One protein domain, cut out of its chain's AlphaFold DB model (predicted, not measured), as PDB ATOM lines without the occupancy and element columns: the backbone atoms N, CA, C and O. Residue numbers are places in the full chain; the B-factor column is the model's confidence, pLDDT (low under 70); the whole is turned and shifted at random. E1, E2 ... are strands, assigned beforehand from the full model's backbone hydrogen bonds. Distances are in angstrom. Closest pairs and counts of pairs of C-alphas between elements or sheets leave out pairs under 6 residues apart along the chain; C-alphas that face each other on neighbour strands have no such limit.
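Overview. This is residues 108 to 168 of the 187 residues of the protein "Immobilization antigen" of Tetrahymena thermophila (strain SB210) (UniProt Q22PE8). What is the shape? With little regular structure, it is a rod: a wide loop, residues 113 to 126, makes one end, the small hairpin E1 and E2 follows, and loops of residues 149 to 168 reach the other end. What are its parts? The 61 printed residues hold no named helix and two strands, E1 then E2, antiparallel; the class is all strand, with under half of the residues in named elements. How large? It is compact, radius of gyration of the C-alphas 11.7 A, spanning 40 by 19 by 14 A.

Arrangement. What pairs first? Residues 111 to 112 pair briefly with residues 127 to 128, antiparallel. And the strands? E1, residues 132 to 136, and E2, residues 145 to 148, form an antiparallel hairpin at 146 degrees; N 133 and O 147, 2.9 A apart, are within hydrogen-bond range.

Along the chain. Where does E1 begin? C-alpha 132 is at (115.991, 110.607, 139.133); E1 is 12.0 A long from first to last C-alpha. Where does E2 end? C-alpha 148 is at (118.460, 109.632, 135.738), after 10.3 A.

Size, cuts and confidence. Which C-alphas are farthest apart? Those of Val 119 and Thr 168, 39.8 A. Any cut or low confidence? The printed part has no cut; residues 167 to 168 have pLDDT under 70.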
ATOM      1  N   PRO A 108     119.714 123.001 140.863       96.69
ATOM      2  CA  PRO A 108     120.545 122.434 139.800       96.69
ATOM      3  C   PRO A 108     120.567 120.896 139.844       96.69
ATOM      4  O   PRO A 108     119.945 120.279 140.703       96.69
ATOM      5  N   ASN A 109     121.292 120.249 138.927       94.06
ATOM      6  CA  ASN A 109     121.588 118.803 138.961       94.06
ATOM      7  C   ASN A 109     120.362 117.879 139.067       94.06
ATOM      8  O   ASN A 109     120.447 116.813 139.666       94.06
ATOM      9  N   ASN A 110     119.209 118.289 138.525       95.50
ATOM     10  CA  ASN A 110     117.930 117.574 138.669       95.50
ATOM     11  C   ASN A 110     117.509 117.319 140.128       95.50
ATOM     12  O   ASN A 110     116.632 116.494 140.400       95.50
ATOM     13  N   SER A 111     118.097 118.067 141.056       97.00
ATOM     14  CA  SER A 111     117.666 118.130 142.439       97.00
ATOM     15  C   SER A 111     116.453 119.052 142.584       97.00
ATOM     16  O   SER A 111     116.025 119.734 141.641       97.00
ATOM     17  N   GLY A 112     115.872 119.047 143.770       97.19
ATOM     18  CA  GLY A 112     114.685 119.793 144.124       97.19
ATOM     19  C   GLY A 112     114.460 119.797 145.629       97.19
ATOM     20  O   GLY A 112     115.333 119.411 146.404       97.19
ATOM     21  N   ASN A 113     113.269 120.243 146.012       96.81
ATOM     22  CA  ASN A 113     112.767 120.323 147.381       96.81
ATOM     23  C   ASN A 113     111.238 120.386 147.360       96.81
ATOM     24  O   ASN A 113     110.627 120.467 146.293       96.81
ATOM     25  N   THR A 114     110.618 120.385 148.534       96.06
ATOM     26  CA  THR A 114     109.161 120.506 148.690       96.06
ATOM     27  C   THR A 114     108.675 121.960 148.759       96.06
ATOM     28  O   THR A 114     107.520 122.195 149.099       96.06
ATOM     29  N   GLY A 115     109.537 122.928 148.441       95.81
ATOM     30  CA  GLY A 115     109.335 124.362 148.649       95.81
ATOM     31  C   GLY A 115     110.213 124.896 149.781       95.81
ATOM     32  O   GLY A 115     110.501 124.184 150.745       95.81
ATOM     33  N   ALA A 116     110.657 126.145 149.649       97.31
ATOM     34  CA  ALA A 116     111.507 126.814 150.632       97.31
ATOM     35  C   ALA A 116     110.802 128.048 151.206       97.31
ATOM     36  O   ALA A 116     110.230 128.847 150.465       97.31
ATOM     37  N   THR A 117     110.858 128.205 152.528       96.94
ATOM     38  CA  THR A 117     110.210 129.308 153.265       96.94
ATOM     39  C   THR A 117     111.202 130.211 153.992       96.94
ATOM     40  O   THR A 117     110.816 131.231 154.554       96.94
ATOM     41  N   VAL A 118     112.480 129.837 153.986       96.88
ATOM     42  CA  VAL A 118     113.568 130.554 154.648       96.88
ATOM     43  C   VAL A 118     114.743 130.671 153.697       96.88
ATOM     44  O   VAL A 118     114.979 129.774 152.886       96.88
ATOM     45  N   VAL A 119     115.496 131.762 153.811       97.69
ATOM     46  CA  VAL A 119     116.730 131.954 153.043       97.69
ATOM     47  C   VAL A 119     117.751 130.894 153.436       97.69
ATOM     48  O   VAL A 119     117.920 130.580 154.614       97.69
ATOM     49  N   GLY A 120     118.439 130.351 152.439       96.19
ATOM     50  CA  GLY A 120     119.522 129.400 152.636       96.19
ATOM     51  C   GLY A 120     120.348 129.231 151.370       96.19
ATOM     52  O   GLY A 120     120.429 130.135 150.540       96.19
ATOM     53  N   ASP A 121     120.985 128.073 151.245       95.88
ATOM     54  CA  ASP A 121     121.893 127.753 150.148       95.88
ATOM     55  C   ASP A 121     121.429 126.512 149.360       95.88
ATOM     56  O   ASP A 121     120.309 126.022 149.522       95.88
ATOM     57  N   LEU A 122     122.317 125.985 148.513       96.38
ATOM     58  CA  LEU A 122     122.080 124.790 147.698       96.38
ATOM     59  C   LEU A 122     121.745 123.525 148.499       96.38
ATOM     60  O   LEU A 122     121.166 122.601 147.928       96.38
ATOM     61  N   SER A 123     122.014 123.485 149.807       96.88
ATOM     62  CA  SER A 123     121.566 122.393 150.679       96.88
ATOM     63  C   SER A 123     120.043 122.272 150.737       96.88
ATOM     64  O   SER A 123     119.527 121.192 151.016       96.88
ATOM     65  N   GLN A 124     119.306 123.343 150.412       97.62
ATOM     66  CA  GLN A 124     117.852 123.287 150.280       97.62
ATOM     67  C   GLN A 124     117.414 122.355 149.153       97.62
ATOM     68  O   GLN A 124     116.297 121.863 149.197       97.62
ATOM     69  N   CYS A 125     118.265 122.093 148.162       97.69
ATOM     70  CA  CYS A 125     118.001 121.194 147.047       97.69
ATOM     71  C   CYS A 125     118.391 119.744 147.403       97.69
ATOM     72  O   CYS A 125     119.315 119.141 146.843       97.69
ATOM     73  N   ASN A 126     117.704 119.195 148.404       96.88
ATOM     74  CA  ASN A 126     118.063 117.964 149.113       96.88
ATOM     75  C   ASN A 126     117.375 116.685 148.613       96.88
ATOM     76  O   ASN A 126     117.652 115.605 149.134       96.88
ATOM     77  N   ILE A 127     116.501 116.779 147.612       96.06
ATOM     78  CA  ILE A 127     115.850 115.617 146.996       96.06
ATOM     79  C   ILE A 127     116.118 115.579 145.498       96.06
ATOM     80  O   ILE A 127     116.382 116.603 144.880       96.06
ATOM     81  N   CYS A 128     116.001 114.403 144.890       96.62
ATOM     82  CA  CYS A 128     115.993 114.273 143.436       96.62
ATOM     83  C   CYS A 128     114.577 114.417 142.880       96.62
ATOM     84  O   CYS A 128     113.617 113.936 143.487       96.62
ATOM     85  N   LYS A 129     114.439 115.083 141.729       95.44
ATOM     86  CA  LYS A 129     113.168 115.180 141.000       95.44
ATOM     87  C   LYS A 129     112.682 113.790 140.573       95.44
ATOM     88  O   LYS A 129     113.467 112.847 140.477       95.44
ATOM     89  N   ALA A 130     111.386 113.668 140.288       92.81
ATOM     90  CA  ALA A 130     110.822 112.431 139.749       92.81
ATOM     91  C   ALA A 130     111.565 111.998 138.470       92.81
ATOM     92  O   ALA A 130     111.915 112.835 137.637       92.81
ATOM     93  N   GLY A 131     111.821 110.694 138.335       93.12
ATOM     94  CA  GLY A 131     112.648 110.130 137.258       93.12
ATOM     95  C   GLY A 131     114.158 110.119 137.532       93.12
ATOM     96  O   GLY A 131     114.915 109.619 136.698       93.12
ATOM     97  N   TYR A 132     114.598 110.621 138.689       95.44
ATOM     98  CA  TYR A 132     115.991 110.607 139.133       95.44
ATOM     99  C   TYR A 132     116.133 109.961 140.519       95.44
ATOM    100  O   TYR A 132     115.194 109.953 141.320       95.44
ATOM    101  N   TYR A 133     117.316 109.433 140.822       94.62
ATOM    102  CA  TYR A 133     117.681 108.928 142.145       94.62
ATOM    103  C   TYR A 133     118.971 109.584 142.643       94.62
ATOM    104  O   TYR A 133     119.806 110.023 141.850       94.62
ATOM    105  N   GLN A 134     119.123 109.665 143.962       96.12
ATOM    106  CA  GLN A 134     120.275 110.299 144.596       96.12
ATOM    107  C   GLN A 134     121.525 109.419 144.488       96.12
ATOM    108  O   GLN A 134     121.497 108.242 144.834       96.12
ATOM    109  N   THR A 135     122.630 110.009 144.040       94.38
ATOM    110  CA  THR A 135     123.973 109.404 144.080       94.38
ATOM    111  C   THR A 135     124.854 110.055 145.138       94.38
ATOM    112  O   THR A 135     125.789 109.439 145.644       94.38
ATOM    113  N   THR A 136     124.560 111.303 145.501       95.00
ATOM    114  CA  THR A 136     125.221 112.013 146.598       95.00
ATOM    115  C   THR A 136     124.211 112.915 147.290       95.00
ATOM    116  O   THR A 136     123.475 113.652 146.629       95.00
ATOM    117  N   ALA A 137     124.163 112.836 148.619       94.62
ATOM    118  CA  ALA A 137     123.309 113.691 149.429       94.62
ATOM    119  C   ALA A 137     123.756 115.157 149.351       94.62
ATOM    120  O   ALA A 137     124.941 115.446 149.183       94.62
ATOM    121  N   ALA A 138     122.800 116.074 149.489       95.81
ATOM    122  CA  ALA A 138     123.104 117.489 149.644       95.81
ATOM    123  C   ALA A 138     123.923 117.747 150.921       95.81
ATOM    124  O   ALA A 138     123.780 117.049 151.927       95.81
ATOM    125  N   SER A 139     124.747 118.786 150.882       95.31
ATOM    126  CA  SER A 139     125.511 119.298 152.021       95.31
ATOM    127  C   SER A 139     125.526 120.828 151.979       95.31
ATOM    128  O   SER A 139     124.966 121.435 151.067       95.31
ATOM    129  N   THR A 140     126.108 121.487 152.981       95.25
ATOM    130  CA  THR A 140     126.182 122.957 153.020       95.25
ATOM    131  C   THR A 140     126.814 123.504 151.740       95.25
ATOM    132  O   THR A 140     127.921 123.116 151.369       95.25
ATOM    133  N   GLY A 141     126.095 124.390 151.051       94.12
ATOM    134  CA  GLY A 141     126.514 124.950 149.766       94.12
ATOM    135  C   GLY A 141     126.486 123.986 148.572       94.12
ATOM    136  O   GLY A 141     126.865 124.398 147.477       94.12
ATOM    137  N   VAL A 142     126.018 122.741 148.726       96.44
ATOM    138  CA  VAL A 142     126.016 121.725 147.660       96.44
ATOM    139  C   VAL A 142     124.657 121.027 147.567       96.44
ATOM    140  O   VAL A 142     124.162 120.442 148.526       96.44
ATOM    141  N   ALA A 143     124.062 121.051 146.377       96.62
ATOM    142  CA  ALA A 143     122.810 120.355 146.095       96.62
ATOM    143  C   ALA A 143     123.018 118.840 145.957       96.62
ATOM    144  O   ALA A 143     124.129 118.374 145.703       96.62
ATOM    145  N   SER A 144     121.933 118.068 146.043       96.38
ATOM    146  CA  SER A 144     121.996 116.626 145.777       96.38
ATOM    147  C   SER A 144     122.490 116.352 144.356       96.38
ATOM    148  O   SER A 144     122.055 116.999 143.400       96.38
ATOM    149  N   ALA A 145     123.356 115.352 144.206       95.81
ATOM    150  CA  ALA A 145     123.680 114.802 142.898       95.81
ATOM    151  C   ALA A 145     122.637 113.740 142.546       95.81
ATOM    152  O   ALA A 145     122.426 112.788 143.305       95.81
ATOM    153  N   CYS A 146     121.975 113.922 141.407       96.56
ATOM    154  CA  CYS A 146     120.891 113.061 140.966       96.56
ATOM    155  C   CYS A 146     121.211 112.457 139.604       96.56
ATOM    156  O   CYS A 146     121.558 113.167 138.659       96.56
ATOM    157  N   GLN A 147     121.048 111.143 139.495       96.06
ATOM    158  CA  GLN A 147     121.222 110.406 138.254       96.06
ATOM    159  C   GLN A 147     119.861 109.969 137.717       96.06
ATOM    160  O   GLN A 147     118.967 109.595 138.475       96.06
ATOM    161  N   GLN A 148     119.689 110.057 136.400       95.19
ATOM    162  CA  GLN A 148     118.460 109.632 135.738       95.19
ATOM    163  C   GLN A 148     118.287 108.117 135.881       95.19
ATOM    164  O   GLN A 148     119.256 107.362 135.773       95.19
ATOM    165  N   CYS A 149     117.051 107.663 136.087       91.06
ATOM    166  CA  CYS A 149     116.735 106.241 136.040       91.06
ATOM    167  C   CYS A 149     117.074 105.654 134.653       91.06
ATOM    168  O   CYS A 149     116.529 106.136 133.658       91.06
ATOM    169  N   PRO A 150     117.924 104.608 134.560       88.81
ATOM    170  CA  PRO A 150     118.296 103.998 133.276       88.81
ATOM    171  C   PRO A 150     117.106 103.384 132.525       88.81
ATOM    172  O   PRO A 150     117.059 103.397 131.299       88.81
ATOM    173  N   SER A 151     116.134 102.859 133.269       81.44
ATOM    174  CA  SER A 151     114.866 102.347 132.755       81.44
ATOM    175  C   SER A 151     113.744 102.711 133.721       81.44
ATOM    176  O   SER A 151     113.852 102.448 134.920       81.44
ATOM    177  N   GLY A 152     112.658 103.285 133.202       79.56
ATOM    178  CA  GLY A 152     111.478 103.617 133.998       79.56
ATOM    179  C   GLY A 152     111.555 104.960 134.726       79.56
ATOM    180  O   GLY A 152     112.200 105.897 134.264       79.56
ATOM    181  N   THR A 153     110.834 105.069 135.837       86.94
ATOM    182  CA  THR A 153     110.662 106.307 136.605       86.94
ATOM    183  C   THR A 153     110.793 106.040 138.099       86.94
ATOM    184  O   THR A 153     110.482 104.952 138.572       86.94
ATOM    185  N   SER A 154     111.200 107.054 138.851       90.44
ATOM    186  CA  SER A 154     111.215 107.055 140.312       90.44
ATOM    187  C   SER A 154     110.312 108.168 140.847       90.44
ATOM    188  O   SER A 154     110.047 109.158 140.154       90.44
ATOM    189  N   VAL A 155     109.860 108.032 142.093       91.88
ATOM    190  CA  VAL A 155     109.213 109.138 142.814       91.88
ATOM    191  C   VAL A 155     110.259 110.176 143.232       91.88
ATOM    192  O   VAL A 155     111.434 109.842 143.420       91.88
ATOM    193  N   ALA A 156     109.848 111.436 143.392       91.56
ATOM    194  CA  ALA A 156     110.734 112.470 143.923       91.56
ATOM    195  C   ALA A 156     111.262 112.078 145.317       91.56
ATOM    196  O   ALA A 156     110.534 111.493 146.117       91.56
ATOM    197  N   GLY A 157     112.530 112.382 145.598       90.88
ATOM    198  CA  GLY A 157     113.203 111.991 146.844       90.88
ATOM    199  C   GLY A 157     113.758 110.568 146.873       90.88
ATOM    200  O   GLY A 157     114.251 110.139 147.911       90.88
ATOM    201  N   SER A 158     113.732 109.838 145.755       91.00
ATOM    202  CA  SER A 158     114.340 108.505 145.686       91.00
ATOM    203  C   SER A 158     115.850 108.544 145.946       91.00
ATOM    204  O   SER A 158     116.578 109.321 145.327       91.00
ATOM    205  N   THR A 159     116.332 107.664 146.827       90.69
ATOM    206  CA  THR A 159     117.737 107.616 147.276       90.69
ATOM    207  C   THR A 159     118.554 106.468 146.676       90.69
ATOM    208  O   THR A 159     119.726 106.314 146.997       90.69
ATOM    209  N   SER A 160     117.949 105.639 145.819       87.88
ATOM    210  CA  SER A 160     118.590 104.448 145.252       87.88
ATOM    211  C   SER A 160     118.094 104.157 143.839       87.88
ATOM    212  O   SER A 160     116.927 104.394 143.522       87.88
ATOM    213  N   SER A 161     118.960 103.562 143.018       86.38
ATOM    214  CA  SER A 161     118.620 103.064 141.680       86.38
ATOM    215  C   SER A 161     117.553 101.966 141.709       86.38
ATOM    216  O   SER A 161     116.800 101.817 140.753       86.38
ATOM    217  N   THR A 162     117.423 101.233 142.818       87.56
ATOM    218  CA  THR A 162     116.374 100.215 143.002       87.56
ATOM    219  C   THR A 162     114.964 100.804 143.088       87.56
ATOM    220  O   THR A 162     113.994 100.075 142.907       87.56
ATOM    221  N   ALA A 163     114.833 102.113 143.331       88.12
ATOM    222  CA  ALA A 163     113.554 102.820 143.294       88.12
ATOM    223  C   ALA A 163     113.087 103.138 141.861       88.12
ATOM    224  O   ALA A 163     111.955 103.589 141.671       88.12
ATOM    225  N   CYS A 164     113.941 102.924 140.855       88.69
ATOM    226  CA  CYS A 164     113.562 103.049 139.457       88.69
ATOM    227  C   CYS A 164     112.682 101.859 139.072       88.69
ATOM    228  O   CYS A 164     113.157 100.734 138.923       88.69
ATOM    229  N   THR A 165     111.388 102.111 138.906       86.50
ATOM    230  CA  THR A 165     110.445 101.103 138.433       86.50
ATOM    231  C   THR A 165     110.153 101.351 136.967       86.50
ATOM    232  O   THR A 165     109.914 102.486 136.547       86.50
ATOM    233  N   SER A 166     110.184 100.289 136.159       75.69
ATOM    234  CA  SER A 166     109.692 100.348 134.785       75.69
ATOM    235  C   SER A 166     108.311 100.987 134.802       75.69
ATOM    236  O   SER A 166     107.449 100.568 135.571       75.69
ATOM    237  N   SER A 167     108.113 102.015 133.976       62.81
ATOM    238  CA  SER A 167     106.806 102.639 133.808       62.81
ATOM    239  C   SER A 167     105.923 101.642 133.057       62.81
ATOM    240  O   SER A 167     105.744 101.723 131.846       62.81
ATOM    241  N   THR A 168     105.441 100.608 133.746       52.31
ATOM    242  CA  THR A 168     104.383  99.743 133.246       52.31
ATOM    243  C   THR A 168     103.129 100.592 133.274       52.31
ATOM    244  O   THR A 168     102.350 100.580 134.223       52.31
TER     245      THR A 168